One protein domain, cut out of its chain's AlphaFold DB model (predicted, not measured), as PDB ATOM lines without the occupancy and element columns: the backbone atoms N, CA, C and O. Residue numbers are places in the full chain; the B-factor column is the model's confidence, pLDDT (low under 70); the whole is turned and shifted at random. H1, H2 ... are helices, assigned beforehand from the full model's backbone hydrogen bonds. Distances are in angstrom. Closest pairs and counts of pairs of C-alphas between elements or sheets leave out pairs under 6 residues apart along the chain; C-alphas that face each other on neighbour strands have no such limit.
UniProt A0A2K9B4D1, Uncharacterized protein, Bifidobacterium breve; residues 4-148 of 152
ATOM      1  N   THR A   4     586.145 442.915 410.768       91.19
ATOM      2  CA  THR A   4     585.812 441.565 411.246       91.19
ATOM      3  C   THR A   4     585.259 440.705 410.112       91.19
ATOM      4  O   THR A   4     585.650 439.549 409.964       91.19
ATOM      5  N   ASP A   5     584.398 441.275 409.265       93.38
ATOM      6  CA  ASP A   5     583.868 440.599 408.082       93.38
ATOM      7  C   ASP A   5     585.001 440.238 407.102       93.38
ATOM      8  O   ASP A   5     585.026 439.124 406.582       93.38
ATOM      9  N   ILE A   6     585.962 441.152 406.883       93.31
ATOM     10  CA  ILE A   6     587.148 440.892 406.048       93.31
ATOM     11  C   ILE A   6     587.971 439.736 406.624       93.31
ATOM     12  O   ILE A   6     588.340 438.829 405.881       93.31
ATOM     13  N   ALA A   7     588.262 439.755 407.926       93.25
ATOM     14  CA  ALA A   7     589.056 438.713 408.572       93.25
ATOM     15  C   ALA A   7     588.382 437.337 408.448       93.25
ATOM     16  O   ALA A   7     589.008 436.383 407.987       93.25
ATOM     17  N   ASN A   8     587.080 437.261 408.741       94.44
ATOM     18  CA  ASN A   8     586.298 436.033 408.593       94.44
ATOM     19  C   ASN A   8     586.281 435.531 407.140       94.44
ATOM     20  O   ASN A   8     586.417 434.333 406.897       94.44
ATOM     21  N   ALA A   9     586.138 436.433 406.165       95.50
ATOM     22  CA  ALA A   9     586.143 436.071 404.750       95.50
ATOM     23  C   ALA A   9     587.529 435.603 404.264       95.50
ATOM     24  O   ALA A   9     587.611 434.679 403.458       95.50
ATOM     25  N   LEU A  10     588.620 436.178 404.788       94.81
ATOM     26  CA  LEU A  10     589.991 435.719 404.529       94.81
ATOM     27  C   LEU A  10     590.279 434.340 405.138       94.81
ATOM     28  O   LEU A  10     591.024 433.549 404.557       94.81
ATOM     29  N   ASP A  11     589.705 434.030 406.295       94.44
ATOM     30  CA  ASP A  11     589.848 432.704 406.901       94.44
ATOM     31  C   ASP A  11     589.010 431.650 406.160       94.44
ATOM     32  O   ASP A  11     589.405 430.486 406.080       94.44
ATOM     33  N   ALA A  12     587.918 432.077 405.523       95.62
ATOM     34  CA  ALA A  12     587.088 431.277 404.628       95.62
ATOM     35  C   ALA A  12     587.470 431.410 403.138       95.62
ATOM     36  O   ALA A  12     586.644 431.132 402.276       95.62
ATOM     37  N   ILE A  13     588.702 431.817 402.797       96.00
ATOM     38  CA  ILE A  13     589.081 432.156 401.407       96.00
ATOM     39  C   ILE A  13     588.932 431.003 400.398       96.00
ATOM     40  O   ILE A  13     588.829 431.245 399.200       96.00
ATOM     41  N   ASP A  14     588.924 429.752 400.867       93.62
ATOM     42  CA  ASP A  14     588.731 428.568 400.018       93.62
ATOM     43  C   ASP A  14     587.249 428.256 399.749       93.62
ATOM     44  O   ASP A  14     586.934 427.376 398.944       93.62
ATOM     45  N   THR A  15     586.326 428.951 400.418       96.50
ATOM     46  CA  THR A  15     584.894 428.853 400.140       96.50
ATOM     47  C   THR A  15     584.489 429.879 399.096       96.50
ATOM     48  O   THR A  15     585.106 430.937 398.951       96.50
ATOM     49  N   LYS A  16     583.407 429.578 398.373       93.75
ATOM     50  CA  LYS A  16     582.861 430.494 397.374       93.75
ATOM     51  C   LYS A  16     582.432 431.811 398.021       93.75
ATOM     52  O   LYS A  16     582.720 432.878 397.498       93.75
ATOM     53  N   GLU A  17     581.781 431.735 399.175       95.12
ATOM     54  CA  GLU A  17     581.292 432.901 399.903       95.12
ATOM     55  C   GLU A  17     582.443 433.803 400.366       95.12
ATOM     56  O   GLU A  17     582.352 435.024 400.233       95.12
ATOM     57  N   GLY A  18     583.533 433.215 400.876       95.44
ATOM     58  CA  GLY A  18     584.702 433.959 401.341       95.44
ATOM     59  C   GLY A  18     585.398 434.690 400.198       95.44
ATOM     60  O   GLY A  18     585.586 435.907 400.263       95.44
ATOM     61  N   ILE A  19     585.721 433.979 399.113       97.19
ATOM     62  CA  ILE A  19     586.394 434.599 397.968       97.19
ATOM     63  C   ILE A  19     585.499 435.606 397.234       97.19
ATOM     64  O   ILE A  19     586.000 436.653 396.813       97.19
ATOM     65  N   ASP A  20     584.186 435.364 397.138       95.94
ATOM     66  CA  ASP A  20     583.249 436.314 396.534       95.94
ATOM     67  C   ASP A  20     583.174 437.614 397.348       95.94
ATOM     68  O   ASP A  20     583.192 438.701 396.761       95.94
ATOM     69  N   ALA A  21     583.138 437.524 398.683       96.31
ATOM     70  CA  ALA A  21     583.120 438.688 399.567       96.31
ATOM     71  C   ALA A  21     584.412 439.513 399.456       96.31
ATOM     72  O   ALA A  21     584.354 440.730 399.258       96.31
ATOM     73  N   ILE A  22     585.577 438.856 399.513       97.25
ATOM     74  CA  ILE A  22     586.885 439.512 399.369       97.25
ATOM     75  C   ILE A  22     587.025 440.164 397.994       97.25
ATOM     76  O   ILE A  22     587.404 441.331 397.895       97.25
ATOM     77  N   SER A  23     586.670 439.441 396.932       96.62
ATOM     78  CA  SER A  23     586.804 439.935 395.562       96.62
ATOM     79  C   SER A  23     585.901 441.136 395.291       96.62
ATOM     80  O   SER A  23     586.294 442.071 394.593       96.62
ATOM     81  N   THR A  24     584.697 441.132 395.863       96.00
ATOM     82  CA  THR A  24     583.758 442.257 395.768       96.00
ATOM     83  C   THR A  24     584.295 443.466 396.529       96.00
ATOM     84  O   THR A  24     584.391 444.545 395.956       96.00
ATOM     85  N   ALA A  25     584.782 443.279 397.758       95.50
ATOM     86  CA  ALA A  25     585.336 444.375 398.547       95.50
ATOM     87  C   ALA A  25     586.561 445.040 397.894       95.50
ATOM     88  O   ALA A  25     586.634 446.264 397.873       95.50
ATOM     89  N   ILE A  26     587.486 444.267 397.310       96.12
ATOM     90  CA  ILE A  26     588.628 444.825 396.555       96.12
ATOM     91  C   ILE A  26     588.157 445.620 395.332       96.12
ATOM     92  O   ILE A  26     588.782 446.612 394.958       96.12
ATOM     93  N   THR A  27     587.091 445.158 394.677       93.06
ATOM     94  CA  THR A  27     586.557 445.805 393.473       93.06
ATOM     95  C   THR A  27     585.873 447.128 393.802       93.06
ATOM     96  O   THR A  27     586.018 448.083 393.042       93.06
ATOM     97  N   ASP A  28     585.151 447.179 394.918       91.62
ATOM     98  CA  ASP A  28     584.321 448.323 395.285       91.62
ATOM     99  C   ASP A  28     585.140 449.493 395.852       91.62
ATOM    100  O   ASP A  28     584.803 450.650 395.597       91.62
ATOM    101  N   ASP A  29     586.205 449.218 396.617       90.56
ATOM    102  CA  ASP A  29     586.985 450.257 397.296       90.56
ATOM    103  C   ASP A  29     588.461 449.862 397.503       90.56
ATOM    104  O   ASP A  29     588.816 448.804 398.036       90.56
ATOM    105  N   ILE A  30     589.353 450.782 397.134       89.31
ATOM    106  CA  ILE A  30     590.800 450.659 397.316       89.31
ATOM    107  C   ILE A  30     591.201 450.538 398.795       89.31
ATOM    108  O   ILE A  30     592.203 449.904 399.120       89.31
ATOM    109  N   HIS A  31     590.415 451.103 399.707       91.19
ATOM    110  CA  HIS A  31     590.680 451.030 401.139       91.19
ATOM    111  C   HIS A  31     590.384 449.643 401.709       91.19
ATOM    112  O   HIS A  31     591.131 449.156 402.562       91.19
ATOM    113  N   HIS A  32     589.367 448.952 401.185       93.69
ATOM    114  CA  HIS A  32     589.154 447.536 401.486       93.69
ATOM    115  C   HIS A  32     590.308 446.690 400.968       93.69
ATOM    116  O   HIS A  32     590.775 445.822 401.701       93.69
ATOM    117  N   ARG A  33     590.822 446.966 399.761       95.25
ATOM    118  CA  ARG A  33     592.016 446.284 399.235       95.25
ATOM    119  C   ARG A  33     593.211 446.425 400.177       95.25
ATOM    120  O   ARG A  33     593.845 445.425 400.509       95.25
ATOM    121  N   ASP A  34     593.503 447.637 400.633       93.62
ATOM    122  CA  ASP A  34     594.652 447.884 401.508       93.62
ATOM    123  C   ASP A  34     594.471 447.222 402.889       93.62
ATOM    124  O   ASP A  34     595.414 446.628 403.419       93.62
ATOM    125  N   ALA A  35     593.252 447.230 403.441       94.06
ATOM    126  CA  ALA A  35     592.927 446.500 404.669       94.06
ATOM    127  C   ALA A  35     593.057 444.975 404.495       94.06
ATOM    128  O   ALA A  35     593.580 444.295 405.378       94.06
ATOM    129  N   ILE A  36     592.633 444.436 403.348       95.75
ATOM    130  CA  ILE A  36     592.773 443.016 403.000       95.75
ATOM    131  C   ILE A  36     594.249 442.625 402.911       95.75
ATOM    132  O   ILE A  36     594.629 441.598 403.468       95.75
ATOM    133  N   ILE A  37     595.096 443.446 402.285       96.38
ATOM    134  CA  ILE A  37     596.549 443.221 402.255       96.38
ATOM    135  C   ILE A  37     597.115 443.233 403.681       96.38
ATOM    136  O   ILE A  37     597.854 442.325 404.057       96.38
ATOM    137  N   ALA A  38     596.738 444.213 404.507       95.44
ATOM    138  CA  ALA A  38     597.221 444.299 405.882       95.44
ATOM    139  C   ALA A  38     596.816 443.073 406.725       95.44
ATOM    140  O   ALA A  38     597.651 442.535 407.448       95.44
ATOM    141  N   LEU A  39     595.579 442.586 406.591       95.56
ATOM    142  CA  LEU A  39     595.079 441.381 407.273       95.56
ATOM    143  C   LEU A  39     595.588 440.069 406.648       95.56
ATOM    144  O   LEU A  39     595.601 439.022 407.303       95.56
ATOM    145  N   ALA A  40     596.029 440.088 405.389       95.56
ATOM    146  CA  ALA A  40     596.762 438.975 404.794       95.56
ATOM    147  C   ALA A  40     598.124 438.790 405.488       95.56
ATOM    148  O   ALA A  40     598.510 437.657 405.778       95.56
ATOM    149  N   ILE A  41     598.795 439.907 405.790       94.81
ATOM    150  CA  ILE A  41     600.134 439.990 406.395       94.81
ATOM    151  C   ILE A  41     600.106 439.807 407.916       94.81
ATOM    152  O   ILE A  41     600.938 439.094 408.475       94.81
ATOM    153  N   GLU A  42     599.182 440.477 408.604       94.06
ATOM    154  CA  GLU A  42     599.055 440.487 410.062       94.06
ATOM    155  C   GLU A  42     597.623 440.082 410.464       94.06
ATOM    156  O   GLU A  42     596.815 440.938 410.825       94.06
ATOM    157  N   PRO A  43     597.283 438.775 410.431       92.00
ATOM    158  CA  PRO A  43     595.927 438.305 410.738       92.00
ATOM    159  C   PRO A  43     595.512 438.585 412.188       92.00
ATOM    160  O   PRO A  43     594.337 438.765 412.480       92.00
ATOM    161  N   GLY A  44     596.489 438.632 413.101       89.25
ATOM    162  CA  GLY A  44     596.292 438.921 414.524       89.25
ATOM    163  C   GLY A  44     596.226 440.411 414.871       89.25
ATOM    164  O   GLY A  44     596.371 440.762 416.041       89.25
ATOM    165  N   MET A  45     596.071 441.297 413.883       90.81
ATOM    166  CA  MET A  45     595.909 442.730 414.127       90.81
ATOM    167  C   MET A  45     594.700 442.988 415.049       90.81
ATOM    168  O   MET A  45     593.638 442.399 414.836       90.81
ATOM    169  N   PRO A  46     594.806 443.908 416.030       89.25
ATOM    170  CA  PRO A  46     593.653 444.339 416.813       89.25
ATOM    171  C   PRO A  46     592.508 444.827 415.917       89.25
ATOM    172  O   PRO A  46     592.733 445.615 414.995       89.25
ATOM    173  N   SER A  47     591.279 444.403 416.216       85.81
ATOM    174  CA  SER A  47     590.090 444.732 415.417       85.81
ATOM    175  C   SER A  47     589.874 446.236 415.258       85.81
ATOM    176  O   SER A  47     589.473 446.674 414.188       85.81
ATOM    177  N   GLU A  48     590.202 447.034 416.277       87.25
ATOM    178  CA  GLU A  48     590.119 448.499 416.245       87.25
ATOM    179  C   GLU A  48     591.028 449.107 415.166       87.25
ATOM    180  O   GLU A  48     590.596 449.969 414.400       87.25
ATOM    181  N   ASN A  49     592.259 448.603 415.045       88.56
ATOM    182  CA  ASN A  49     593.207 449.038 414.019       88.56
ATOM    183  C   ASN A  49     592.738 448.611 412.628       88.56
ATOM    184  O   ASN A  49     592.828 449.385 411.676       88.56
ATOM    185  N   ALA A  50     592.207 447.394 412.515       87.19
ATOM    186  CA  ALA A  50     591.697 446.873 411.256       87.19
ATOM    187  C   ALA A  50     590.465 447.669 410.793       87.19
ATOM    188  O   ALA A  50     590.362 448.057 409.629       87.19
ATOM    189  N   ASP A  51     589.559 447.997 411.716       88.94
ATOM    190  CA  ASP A  51     588.394 448.837 411.450       88.94
ATOM    191  C   ASP A  51     588.799 450.266 411.083       88.94
ATOM    192  O   ASP A  51     588.180 450.865 410.204       88.94
ATOM    193  N   ALA A  52     589.844 450.814 411.707       90.50
ATOM    194  CA  ALA A  52     590.366 452.132 411.365       90.50
ATOM    195  C   ALA A  52     590.921 452.184 409.930       90.50
ATOM    196  O   ALA A  52     590.763 453.211 409.259       90.50
ATOM    197  N   LEU A  53     591.521 451.096 409.427       90.75
ATOM    198  CA  LEU A  53     591.971 451.007 408.029       90.75
ATOM    199  C   LEU A  53     590.803 451.099 407.041       90.75
ATOM    200  O   LEU A  53     590.955 451.700 405.983       90.75
ATOM    201  N   VAL A  54     589.636 450.562 407.400       90.25
ATOM    202  CA  VAL A  54     588.442 450.572 406.541       90.25
ATOM    203  C   VAL A  54     587.635 451.864 406.695       90.25
ATOM    204  O   VAL A  54     587.225 452.468 405.709       90.25
ATOM    205  N   LYS A  55     587.375 452.299 407.932       90.69
ATOM    206  CA  LYS A  55     586.459 453.414 408.242       90.69
ATOM    207  C   LYS A  55     587.135 454.781 408.161       90.69
ATOM    208  O   LYS A  55     586.481 455.776 407.853       90.69
ATOM    209  N   HIS A  56     588.433 454.843 408.457       91.44
ATOM    210  CA  HIS A  56     589.206 456.084 408.513       91.44
ATOM    211  C   HIS A  56     590.529 455.991 407.729       91.44
ATOM    212  O   HIS A  56     591.575 456.376 408.256       91.44
ATOM    213  N   PRO A  57     590.517 455.528 406.464       87.38
ATOM    214  CA  PRO A  57     591.726 455.164 405.718       87.38
ATOM    215  C   PRO A  57     592.720 456.318 405.529       87.38
ATOM    216  O   PRO A  57     593.930 456.112 405.469       87.38
ATOM    217  N   THR A  58     592.229 457.558 405.464       89.50
ATOM    218  CA  THR A  58     593.057 458.759 405.270       89.50
ATOM    219  C   THR A  58     593.588 459.350 406.577       89.50
ATOM    220  O   THR A  58     594.410 460.280 406.554       89.50
ATOM    221  N   SER A  59     593.162 458.815 407.727       92.38
ATOM    222  CA  SER A  59     593.644 459.265 409.027       92.38
ATOM    223  C   SER A  59     595.157 459.059 409.141       92.38
ATOM    224  O   SER A  59     595.766 458.211 408.480       92.38
ATOM    225  N   ARG A  60     595.809 459.887 409.962       91.94
ATOM    226  CA  ARG A  60     597.251 459.748 410.212       91.94
ATOM    227  C   ARG A  60     597.572 458.388 410.837       91.94
ATOM    228  O   ARG A  60     598.592 457.801 410.498       91.94
ATOM    229  N   GLU A  61     596.702 457.917 411.721       90.19
ATOM    230  CA  GLU A  61     596.844 456.649 412.428       90.19
ATOM    231  C   GLU A  61     596.716 455.452 411.485       90.19
ATOM    232  O   GLU A  61     597.622 454.627 411.439       90.19
ATOM    233  N   SER A  62     595.674 455.407 410.648       91.12
ATOM    234  CA  SER A  62     595.479 454.332 409.666       91.12
ATOM    235  C   SER A  62     596.652 454.237 408.693       91.12
ATOM    236  O   SER A  62     597.167 453.147 408.447       91.12
ATOM    237  N   ARG A  63     597.154 455.380 408.204       91.62
ATOM    238  CA  ARG A  63     598.348 455.407 407.346       91.62
ATOM    239  C   ARG A  63     599.596 454.912 408.071       91.62
ATOM    240  O   ARG A  63     600.319 454.098 407.514       91.62
ATOM    241  N   ALA A  64     599.835 455.359 409.305       91.75
ATOM    242  CA  ALA A  64     600.979 454.906 410.095       91.75
ATOM    243  C   ALA A  64     600.919 453.394 410.374       91.75
ATOM    244  O   ALA A  64     601.931 452.705 410.256       91.75
ATOM    245  N   THR A  65     599.731 452.869 410.684       92.81
ATOM    246  CA  THR A  65     599.495 451.437 410.888       92.81
ATOM    247  C   THR A  65     599.773 450.640 409.622       92.81
ATOM    248  O   THR A  65     600.528 449.669 409.684       92.81
ATOM    249  N   LEU A  66     599.225 451.057 408.476       92.56
ATOM    250  CA  LEU A  66     599.462 450.385 407.200       92.56
ATOM    251  C   LEU A  66     600.952 450.403 406.840       92.56
ATOM    252  O   LEU A  66     601.527 449.349 406.587       92.56
ATOM    253  N   THR A  67     601.601 451.569 406.897       92.19
ATOM    254  CA  THR A  67     603.037 451.706 406.614       92.19
ATOM    255  C   THR A  67     603.875 450.784 407.495       92.19
ATOM    256  O   THR A  67     604.672 450.021 406.962       92.19
ATOM    257  N   ARG A  68     603.638 450.765 408.815       93.31
ATOM    258  CA  ARG A  68     604.354 449.882 409.751       93.31
ATOM    259  C   ARG A  68     604.252 448.408 409.348       93.31
ATOM    260  O   ARG A  68     605.223 447.666 409.476       93.31
ATOM    261  N   ILE A  69     603.078 447.970 408.900       93.25
ATOM    262  CA  ILE A  69     602.829 446.571 408.524       93.25
ATOM    263  C   ILE A  69     603.558 446.216 407.241       93.25
ATOM    264  O   ILE A  69     604.243 445.196 407.200       93.25
ATOM    265  N   LEU A  70     603.448 447.070 406.224       91.38
ATOM    266  CA  LEU A  70     604.113 446.855 404.941       91.38
ATOM    267  C   LEU A  70     605.639 446.907 405.089       91.38
ATOM    268  O   LEU A  70     606.343 446.071 404.521       91.38
ATOM    269  N   GLU A  71     606.157 447.831 405.900       90.50
ATOM    270  CA  GLU A  71     607.579 447.904 406.229       90.50
ATOM    271  C   GLU A  71     608.030 446.638 406.952       90.50
ATOM    272  O   GLU A  71     608.966 445.988 406.496       90.50
ATOM    273  N   ARG A  72     607.340 446.220 408.022       88.81
ATOM    274  CA  ARG A  72     607.700 444.993 408.750       88.81
ATOM    275  C   ARG A  72     607.704 443.774 407.832       88.81
ATOM    276  O   ARG A  72     608.628 442.977 407.908       88.81
ATOM    277  N   ALA A  73     606.705 443.644 406.964       89.25
ATOM    278  CA  ALA A  73     606.624 442.543 406.011       89.25
ATOM    279  C   ALA A  73     607.786 442.538 405.007       89.25
ATOM    280  O   ALA A  73     608.215 441.478 404.561       89.25
ATOM    281  N   THR A  74     608.309 443.719 404.675       86.19
ATOM    282  CA  THR A  74     609.447 443.875 403.763       86.19
ATOM    283  C   THR A  74     610.785 443.606 404.463       86.19
ATOM    284  O   THR A  74     611.647 442.958 403.876       86.19
ATOM    285  N   TRP A  75     610.955 444.075 405.706       86.69
ATOM    286  CA  TRP A  75     612.199 443.955 406.485       86.69
ATOM    287  C   TRP A  75     612.350 442.625 407.237       86.69
ATOM    288  O   TRP A  75     613.465 442.225 407.549       86.69
ATOM    289  N   HIS A  76     611.243 441.949 407.551       86.56
ATOM    290  CA  HIS A  76     611.218 440.687 408.299       86.56
ATOM    291  C   HIS A  76     610.360 439.635 407.580       86.56
ATOM    292  O   HIS A  76     609.339 439.186 408.118       86.56
ATOM    293  N   PRO A  77     610.714 439.259 406.340       84.12
ATOM    294  CA  PRO A  77     609.909 438.349 405.524       84.12
ATOM    295  C   PRO A  77     609.737 436.949 406.115       84.12
ATOM    296  O   PRO A  77     608.731 436.287 405.885       84.12
ATOM    297  N   ASP A  78     610.709 436.511 406.901       87.25
ATOM    298  CA  ASP A  78     610.730 435.280 407.683       87.25
ATOM    299  C   ASP A  78     609.620 435.211 408.748       87.25
ATOM    300  O   ASP A  78     609.283 434.126 409.219       87.25
ATOM    301  N   THR A  79     608.993 436.343 409.081       88.25
ATOM    302  CA  THR A  79     607.828 436.397 409.982       88.25
ATOM    303  C   THR A  79     606.487 436.211 409.269       88.25
ATOM    304  O   THR A  79     605.448 436.139 409.928       88.25
ATOM    305  N   LEU A  80     606.484 436.142 407.935       92.81
ATOM    306  CA  LEU A  80     605.266 436.006 407.148       92.81
ATOM    307  C   LEU A  80     604.795 434.553 407.089       92.81
ATOM    308  O   LEU A  80     605.566 433.636 406.806       92.81
ATOM    309  N   ASP A  81     603.487 434.352 407.236       94.69
ATOM    310  CA  ASP A  81     602.854 433.081 406.888       94.69
ATOM    311  C   ASP A  81     602.728 432.973 405.361       94.69
ATOM    312  O   ASP A  81     601.704 433.304 404.751       94.69
ATOM    313  N   ALA A  82     603.814 432.528 404.727       95.38
ATOM    314  CA  ALA A  82     603.901 432.432 403.276       95.38
ATOM    315  C   ALA A  82     602.855 431.479 402.673       95.38
ATOM    316  O   ALA A  82     602.406 431.703 401.549       95.38
ATOM    317  N   LEU A  83     602.441 430.435 403.404       95.88
ATOM    318  CA  LEU A  83     601.416 429.496 402.941       95.88
ATOM    319  C   LEU A  83     600.041 430.160 402.918       95.88
ATOM    320  O   LEU A  83     599.331 430.054 401.915       95.88
ATOM    321  N   ARG A  84     599.680 430.883 403.983       95.81
ATOM    322  CA  ARG A  84     598.423 431.636 404.036       95.81
ATOM    323  C   ARG A  84     598.371 432.714 402.959       95.81
ATOM    324  O   ARG A  84     597.372 432.806 402.248       95.81
ATOM    325  N   ILE A  85     599.440 433.495 402.807       97.25
ATOM    326  CA  ILE A  85     599.512 434.564 401.801       97.25
ATOM    327  C   ILE A  85     599.398 433.985 400.385       97.25
ATOM    328  O   ILE A  85     598.588 434.472 399.596       97.25
ATOM    329  N   ARG A  86     600.132 432.904 400.081       97.81
ATOM    330  CA  ARG A  86     600.044 432.201 398.791       97.81
ATOM    331  C   ARG A  86     598.628 431.724 398.503       97.81
ATOM    332  O   ARG A  86     598.127 431.929 397.407       97.81
ATOM    333  N   ARG A  87     597.969 431.114 399.491       97.31
ATOM    334  CA  ARG A  87     596.593 430.621 399.354       97.31
ATOM    335  C   ARG A  87     595.610 431.745 399.029       97.31
ATOM    336  O   ARG A  87     594.736 431.563 398.186       97.31
ATOM    337  N   ILE A  88     595.747 432.900 399.680       98.12
ATOM    338  CA  ILE A  88     594.918 434.076 399.390       98.12
ATOM    339  C   ILE A  88     595.185 434.567 397.964       98.12
ATOM    340  O   ILE A  88     594.240 434.729 397.195       98.12
ATOM    341  N   ALA A  89     596.455 434.742 397.592       98.25
ATOM    342  CA  ALA A  89     596.844 435.192 396.258       98.25
ATOM    343  C   ALA A  89     596.324 434.250 395.158       98.25
ATOM    344  O   ALA A  89     595.665 434.701 394.227       98.25
ATOM    345  N   ASP A  90     596.512 432.936 395.306       98.19
ATOM    346  CA  ASP A  90     596.077 431.933 394.328       98.19
ATOM    347  C   ASP A  90     594.557 431.930 394.105       98.19
ATOM    348  O   ASP A  90     594.094 431.723 392.981       98.19
ATOM    349  N   ASN A  91     593.759 432.163 395.151       98.19
ATOM    350  CA  ASN A  91     592.308 432.279 395.000       98.19
ATOM    351  C   ASN A  91     591.898 433.625 394.377       98.19
ATOM    352  O   ASN A  91     591.003 433.646 393.532       98.19
ATOM    353  N   LEU A  92     592.598 434.721 394.696       98.19
ATOM    354  CA  LEU A  92     592.384 436.018 394.042       98.19
ATOM    355  C   LEU A  92     592.663 435.961 392.538       98.19
ATOM    356  O   LEU A  92     591.892 436.530 391.773       98.19
ATOM    357  N   VAL A  93     593.703 435.248 392.091       97.88
ATOM    358  CA  VAL A  93     594.009 435.087 390.654       97.88
ATOM    359  C   VAL A  93     592.862 434.407 389.910       97.88
ATOM    360  O   VAL A  93     592.477 434.854 388.828       97.88
ATOM    361  N   LYS A  94     592.288 433.342 390.485       97.31
ATOM    362  CA  LYS A  94     591.153 432.631 389.874       97.31
ATOM    363  C   LYS A  94     589.973 433.579 389.663       97.31
ATOM    364  O   LYS A  94     589.441 433.647 388.556       97.31
ATOM    365  N   GLU A  95     589.613 434.353 390.686       97.38
ATOM    366  CA  GLU A  95     588.537 435.341 390.572       97.38
ATOM    367  C   GLU A  95     588.891 436.502 389.646       97.38
ATOM    368  O   GLU A  95     588.038 436.971 388.895       97.38
ATOM    369  N   ALA A  96     590.147 436.945 389.630       96.75
ATOM    370  CA  ALA A  96     590.594 438.009 388.745       96.75
ATOM    371  C   ALA A  96     590.390 437.648 387.268       96.75
ATOM    372  O   ALA A  96     589.919 438.482 386.494       96.75
ATOM    373  N   ILE A  97     590.672 436.394 386.895       95.31
ATOM    374  CA  ILE A  97     590.449 435.866 385.542       95.31
ATOM    375  C   ILE A  97     588.952 435.816 385.222       95.31
ATOM    376  O   ILE A  97     588.535 436.290 384.164       95.31
ATOM    377  N   LEU A  98     588.138 435.270 386.132       95.62
ATOM    378  CA  LEU A  98     586.691 435.134 385.936       95.62
ATOM    379  C   LEU A  98     586.001 436.496 385.797       95.62
ATOM    380  O   LEU A  98     585.159 436.685 384.918       95.62
ATOM    381  N   ARG A  99     586.387 437.454 386.641       95.69
ATOM    382  CA  ARG A  99     585.793 438.795 386.713       95.69
ATOM    383  C   ARG A  99     586.457 439.804 385.777       95.69
ATOM    384  O   ARG A  99     585.953 440.916 385.654       95.69
ATOM    385  N   LYS A 100     587.575 439.440 385.134       96.50
ATOM    386  CA  LYS A 100     588.441 440.344 384.353       96.50
ATOM    387  C   LYS A 100     588.779 441.621 385.132       96.50
ATOM    388  O   LYS A 100     588.598 442.730 384.634       96.50
ATOM    389  N   ASN A 101     589.233 441.465 386.376       97.19
ATOM    390  CA  ASN A 101     589.437 442.582 387.294       97.19
ATOM    391  C   ASN A 101     590.926 442.848 387.566       97.19
ATOM    392  O   ASN A 101     591.626 442.011 388.139       97.19
ATOM    393  N   ALA A 102     591.389 444.049 387.208       97.56
ATOM    394  CA  ALA A 102     592.786 444.449 387.367       97.56
ATOM    395  C   ALA A 102     593.231 444.573 388.834       97.56
ATOM    396  O   ALA A 102     594.366 444.229 389.153       97.56
ATOM    397  N   GLN A 103     592.359 445.031 389.741       97.62
ATOM    398  CA  GLN A 103     592.705 445.191 391.160       97.62
ATOM    399  C   GLN A 103     592.916 443.839 391.845       97.62
ATOM    400  O   GLN A 103     593.819 443.716 392.670       97.62
ATOM    401  N   LEU A 104     592.143 442.814 391.472       98.19
ATOM    402  CA  LEU A 104     592.347 441.450 391.966       98.19
ATOM    403  C   LEU A 104     593.693 440.883 391.491       98.19
ATOM    404  O   LEU A 104     594.466 440.412 392.325       98.19
ATOM    405  N   CYS A 105     594.020 441.018 390.197       98.00
ATOM    406  CA  CYS A 105     595.334 440.633 389.664       98.00
ATOM    407  C   CYS A 105     596.474 441.376 390.377       98.00
ATOM    408  O   CYS A 105     597.438 440.759 390.814       98.00
ATOM    409  N   ALA A 106     596.357 442.695 390.550       98.19
ATOM    410  CA  ALA A 106     597.397 443.499 391.187       98.19
ATOM    411  C   ALA A 106     597.579 443.165 392.675       98.19
ATOM    412  O   ALA A 106     598.699 443.192 393.185       98.19
ATOM    413  N   THR A 107     596.490 442.837 393.373       98.31
ATOM    414  CA  THR A 107     596.542 442.423 394.780       98.31
ATOM    415  C   THR A 107     597.225 441.066 394.917       98.31
ATOM    416  O   THR A 107     598.111 440.919 395.757       98.31
ATOM    417  N   ALA A 108     596.878 440.096 394.064       98.38
ATOM    418  CA  ALA A 108     597.567 438.809 394.018       98.38
ATOM    419  C   ALA A 108     599.063 438.978 393.706       98.38
ATOM    420  O   ALA A 108     599.898 438.453 394.444       98.38
ATOM    421  N   ALA A 109     599.397 439.820 392.721       98.31
ATOM    422  CA  ALA A 109     600.775 440.098 392.335       98.31
ATOM    423  C   ALA A 109     601.603 440.643 393.505       98.31
ATOM    424  O   ALA A 109     602.727 440.198 393.744       98.31
ATOM    425  N   TYR A 110     601.032 441.582 394.267       97.50
ATOM    426  CA  TYR A 110     601.680 442.140 395.451       97.50
ATOM    427  C   TYR A 110     601.928 441.075 396.523       97.50
ATOM    428  O   TYR A 110     603.026 440.996 397.070       97.50
ATOM    429  N   LEU A 111     600.937 440.224 396.794       97.38
ATOM    430  CA  LEU A 111     601.059 439.147 397.777       97.38
ATOM    431  C   LEU A 111     602.088 438.089 397.350       97.38
ATOM    432  O   LEU A 111     602.893 437.667 398.178       97.38
ATOM    433  N   HIS A 112     602.123 437.701 396.073       97.56
ATOM    434  CA  HIS A 112     603.139 436.792 395.538       97.56
ATOM    435  C   HIS A 112     604.546 437.394 395.593       97.56
ATOM    436  O   HIS A 112     605.487 436.714 396.007       97.56
ATOM    437  N   TRP A 113     604.691 438.681 395.273       96.06
ATOM    438  CA  TRP A 113     605.952 439.403 395.448       96.06
ATOM    439  C   TRP A 113     606.384 439.418 396.921       96.06
ATOM    440  O   TRP A 113     607.553 439.177 397.237       96.06
ATOM    441  N   LEU A 114     605.428 439.598 397.838       94.38
ATOM    442  CA  LEU A 114     605.645 439.573 399.283       94.38
ATOM    443  C   LEU A 114     605.995 438.184 399.841       94.38
ATOM    444  O   LEU A 114     606.498 438.079 400.955       94.38
ATOM    445  N   ILE A 115     605.934 437.119 399.049       95.19
ATOM    446  CA  ILE A 115     606.464 435.796 399.430       95.19
ATOM    447  C   ILE A 115     607.548 435.280 398.472       95.19
ATOM    448  O   ILE A 115     607.789 434.079 398.402       95.19
ATOM    449  N   GLU A 116     608.202 436.192 397.744       93.12
ATOM    450  CA  GLU A 116     609.313 435.930 396.810       93.12
ATOM    451  C   GLU A 116     608.953 435.056 395.607       93.12
ATOM    452  O   GLU A 116     609.832 434.623 394.858       93.12
ATOM    453  N   ASP A 117     607.661 434.871 395.331       95.19
ATOM    454  CA  ASP A 117     607.204 434.242 394.097       95.19
ATOM    455  C   ASP A 117     607.221 435.256 392.950       95.19
ATOM    456  O   ASP A 117     606.199 435.692 392.421       95.19
ATOM    457  N   THR A 118     608.436 435.675 392.594       94.38
ATOM    458  CA  THR A 118     608.681 436.750 391.626       94.38
ATOM    459  C   THR A 118     608.074 436.422 390.266       94.38
ATOM    460  O   THR A 118     607.564 437.311 389.595       94.38
ATOM    461  N   LYS A 119     608.092 435.146 389.862       95.94
ATOM    462  CA  LYS A 119     607.527 434.725 388.579       95.94
ATOM    463  C   LYS A 119     606.023 434.996 388.532       95.94
ATOM    464  O   LYS A 119     605.571 435.687 387.625       95.94
ATOM    465  N   ARG A 120     605.271 434.504 389.524       97.56
ATOM    466  CA  ARG A 120     603.824 434.743 389.601       97.56
ATOM    467  C   ARG A 120     603.498 436.222 389.758       97.56
ATOM    468  O   ARG A 120     602.611 436.720 389.076       97.56
ATOM    469  N   ALA A 121     604.270 436.934 390.576       97.69
ATOM    470  CA  ALA A 121     604.099 438.369 390.757       97.69
ATOM    471  C   ALA A 121     604.208 439.154 389.440       97.69
ATOM    472  O   ALA A 121     603.377 440.022 389.184       97.69
ATOM    473  N   VAL A 122     605.198 438.845 388.590       97.81
ATOM    474  CA  VAL A 122     605.333 439.473 387.263       97.81
ATOM    475  C   VAL A 122     604.153 439.110 386.366       97.81
ATOM    476  O   VAL A 122     603.537 440.006 385.792       97.81
ATOM    477  N   ASP A 123     603.826 437.819 386.256       98.12
ATOM    478  CA  ASP A 123     602.749 437.343 385.381       98.12
ATOM    479  C   ASP A 123     601.407 438.018 385.738       98.12
ATOM    480  O   ASP A 123     600.679 438.495 384.865       98.12
ATOM    481  N   GLU A 124     601.104 438.133 387.030       98.44
ATOM    482  CA  GLU A 124     599.868 438.731 387.544       98.44
ATOM    483  C   GLU A 124     599.860 440.261 387.456       98.44
ATOM    484  O   GLU A 124     598.826 440.850 387.128       98.44
ATOM    485  N   ALA A 125     600.997 440.925 387.692       98.25
ATOM    486  CA  ALA A 125     601.102 442.370 387.517       98.25
ATOM    487  C   ALA A 125     600.921 442.761 386.043       98.25
ATOM    488  O   ALA A 125     600.177 443.692 385.739       98.25
ATOM    489  N   LEU A 126     601.527 442.017 385.112       98.12
ATOM    490  CA  LEU A 126     601.320 442.221 383.678       98.12
ATOM    491  C   LEU A 126     599.867 441.954 383.275       98.12
ATOM    492  O   LEU A 126     599.300 442.730 382.508       98.12
ATOM    493  N   ALA A 127     599.236 440.910 383.821       98.19
ATOM    494  CA  ALA A 127     597.818 440.647 383.591       98.19
ATOM    495  C   ALA A 127     596.928 441.797 384.096       98.19
ATOM    496  O   ALA A 127     595.976 442.176 383.415       98.19
ATOM    497  N   ALA A 128     597.246 442.390 385.252       98.25
ATOM    498  CA  ALA A 128     596.544 443.567 385.759       98.25
ATOM    499  C   ALA A 128     596.678 444.765 384.808       98.25
ATOM    500  O   ALA A 128     595.669 445.377 384.460       98.25
ATOM    501  N   LEU A 129     597.900 445.064 384.354       97.94
ATOM    502  CA  LEU A 129     598.183 446.180 383.444       97.94
ATOM    503  C   LEU A 129     597.556 445.983 382.059       97.94
ATOM    504  O   LEU A 129     597.121 446.948 381.443       97.94
ATOM    505  N   ALA A 130     597.449 444.739 381.587       97.94
ATOM    506  CA  ALA A 130     596.752 444.422 380.343       97.94
ATOM    507  C   ALA A 130     595.232 444.661 380.429       97.94
ATOM    508  O   ALA A 130     594.597 444.931 379.411       97.94
ATOM    509  N   ILE A 131     594.642 444.547 381.625       97.62
ATOM    510  CA  ILE A 131     593.228 444.869 381.871       97.62
ATOM    511  C   ILE A 131     593.049 446.381 382.064       97.62
ATOM    512  O   ILE A 131     592.098 446.957 381.539       97.62
ATOM    513  N   ASN A 132     593.933 447.012 382.838       97.12
ATOM    514  CA  ASN A 132     593.938 448.449 383.084       97.12
ATOM    515  C   ASN A 132     595.369 448.945 383.355       97.12
ATOM    516  O   ASN A 132     595.939 448.657 384.414       97.12
ATOM    517  N   GLU A 133     595.907 449.731 382.422       95.38
ATOM    518  CA  GLU A 133     597.272 450.270 382.460       95.38
ATOM    519  C   GLU A 133     597.526 451.220 383.641       95.38
ATOM    520  O   GLU A 133     598.642 451.274 384.153       95.38
ATOM    521  N   ASP A 134     596.482 451.865 384.169       95.38
ATOM    522  CA  ASP A 134     596.569 452.803 385.297       95.38
ATOM    523  C   ASP A 134     596.526 452.105 386.673       95.38
ATOM    524  O   ASP A 134     596.320 452.730 387.722       95.38
ATOM    525  N   THR A 135     596.704 450.781 386.718       96.19
ATOM    526  CA  THR A 135     596.675 450.017 387.972       96.19
ATOM    527  C   THR A 135     597.957 450.242 388.781       96.19
ATOM    528  O   THR A 135     598.901 449.454 388.732       96.19
ATOM    529  N   ASN A 136     597.966 451.308 389.591       95.31
ATOM    530  CA  ASN A 136     599.113 451.746 390.398       95.31
ATOM    531  C   ASN A 136     599.805 450.627 391.187       95.31
ATOM    532  O   ASN A 136     601.031 450.574 391.220       95.31
ATOM    533  N   LEU A 137     599.048 449.719 391.811       95.69
ATOM    534  CA  LEU A 137     599.636 448.625 392.590       95.69
ATOM    535  C   LEU A 137     600.459 447.669 391.708       95.69
ATOM    536  O   LEU A 137     601.553 447.276 392.100       95.69
ATOM    537  N   ALA A 138     599.987 447.357 390.499       97.25
ATOM    538  CA  ALA A 138     600.732 446.525 389.557       97.25
ATOM    539  C   ALA A 138     602.011 447.227 389.075       97.25
ATOM    540  O   ALA A 138     603.074 446.607 389.033       97.25
ATOM    541  N   MET A 139     601.944 448.537 388.805       97.06
ATOM    542  CA  MET A 139     603.131 449.334 388.472       97.06
ATOM    543  C   MET A 139     604.160 449.344 389.610       97.06
ATOM    544  O   MET A 139     605.358 449.224 389.358       97.06
ATOM    545  N   LEU A 140     603.711 449.451 390.866       94.56
ATOM    546  CA  LEU A 140     604.591 449.401 392.037       94.56
ATOM    547  C   LEU A 140     605.288 448.043 392.172       94.56
ATOM    548  O   LEU A 140     606.491 448.014 392.426       94.56
ATOM    549  N   VAL A 141     604.563 446.940 391.965       95.62
ATOM    550  CA  VAL A 141     605.138 445.584 391.984       95.62
ATOM    551  C   VAL A 141     606.202 445.434 390.896       95.62
ATOM    552  O   VAL A 141     607.325 445.029 391.196       95.62
ATOM    553  N   MET A 142     605.901 445.832 389.656       95.81
ATOM    554  CA  MET A 142     606.866 445.777 388.551       95.81
ATOM    555  C   MET A 142     608.114 446.613 388.848       95.81
ATOM    556  O   MET A 142     609.233 446.115 388.739       95.81
ATOM    557  N   ALA A 143     607.935 447.850 389.319       93.69
ATOM    558  CA  ALA A 143     609.046 448.726 389.672       93.69
ATOM    559  C   ALA A 143     609.899 448.164 390.826       93.69
ATOM    560  O   ALA A 143     611.117 448.359 390.837       93.69
ATOM    561  N   ALA A 144     609.285 447.481 391.797       90.25
ATOM    562  CA  ALA A 144     610.004 446.832 392.890       90.25
ATOM    563  C   ALA A 144     610.851 445.649 392.395       90.25
ATOM    564  O   ALA A 144     612.007 445.504 392.799       90.25
ATOM    565  N   ILE A 145     610.306 444.846 391.478       90.62
ATOM    566  CA  ILE A 145     611.001 443.704 390.873       90.62
ATOM    567  C   ILE A 145     612.162 444.175 389.986       90.62
ATOM    568  O   ILE A 145     613.289 443.706 390.158       90.62
ATOM    569  N   GLU A 146     611.929 445.135 389.086       88.38
ATOM    570  CA  GLU A 146     612.947 445.660 388.162       88.38
ATOM    571  C   GLU A 146     614.151 446.259 388.887       88.38
ATOM    572  O   GLU A 146     615.303 446.029 388.512       88.38
ATOM    573  N   ARG A 147     613.897 447.006 389.964       82.88
ATOM    574  CA  ARG A 147     614.953 447.644 390.755       82.88
ATOM    575  C   ARG A 147     615.737 446.661 391.618       82.88
ATOM    576  O   ARG A 147     616.613 447.103 392.356       82.88
ATOM    577  N   ASN A 148     615.440 445.357 391.543       69.94
ATOM    578  CA  ASN A 148     615.896 444.368 392.512       69.94
ATOM    579  C   ASN A 148     615.756 444.931 393.928       69.94
ATOM    580  O   ASN A 148     616.703 444.856 394.710       69.94
TER     581      ASN A 148
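AT A GLANCE: This is residues 4 to 148 of the 152 residues of an uncharacterized protein of Bifidobacterium breve (UniProt A0A2K9B4D1). This is a compact, all-helix body with H3 in its middle: H1, H2, H4 and H5 pack round H3 on one side, and the chain then folds back and forth through H6, H7, H8 and H9 on the other. H3 and these last four helices form an up-and-down bundle, each running against the one before it in the chain. The printed part has 145 residues with nine named helices, H1 to H9 in order along the chain, and no named strand. The radius of gyration of the C-alphas is 13.9 A, and the rounded outline spans 36 by 34 by 28 A.

IN THESE COORDINATES: H1, residues 4 to 11, begins at C-alpha 4 (585.812, 441.565, 411.246). H2 covers residues 16 to 28, 18.0 A from first to last C-alpha, and H3 residues 30 to 41. H4 is residues 47 to 55 and H5 residues 60 to 75, 22.1 A long. The longest helix by residues is H6, residues 82 to 99, 25.4 A from C-alpha 82 (603.901, 432.432, 403.276) to C-alpha 99. H7 covers residues 102 to 114 and H8 residues 118 to 131, 18.2 and 20.0 A long. H9, residues 136 to 146, ends at C-alpha 146 (612.947, 445.660, 388.162).

HOW THE PARTS SIT: H3 is the hub and touches six helices. H3 and H4 form a helical hairpin at a shallow tilt of 25 degrees, with the closest C-alphas, Ala 35 and Leu 53, 5.7 A apart. H5 touches H3 with residues 66 to 73 alone, at a steep tilt of 43 degrees; the closest C-alphas are Ala 38 and Ile 69, 6.6 A. H1 touches H2, with the C-alphas of Ala 9 and Gly 18 closest at 4.3 A. H2 touches H6 with residues 19 to 23 alone, about perpendicular at 73 degrees; the closest C-alphas are Ser 23 and Leu 92, 7.0 A. H6 and H7 are a hairpin at 19 degrees, with the closest C-alphas, Ala 89 and Ala 108, at 4.3 A. H7 and H8 are another at 15 degrees, with Ala 109 and Ala 121 closest at 4.1 A. H8 and H9 are a helical hairpin too, at a steep tilt of 38 degrees, only just beyond shallow; the C-alphas of Ala 125 and Ala 138 are closest at 4.6 A. H5 is apart from H6 and from H9. In each of the nine helices, H1 to H9, every O i to N i+4 pair is within hydrogen-bond range.

THE WHOLE: The two C-alphas farthest apart, Glu 17 and Arg 147, are 37.9 A from each other. The printed part has no cut and no long link; the link from H5 to H6, six residues, is short, and the other links are tight. The mean pLDDT of the printed part is 94.0, and residue 148 is the one printed residue under 70.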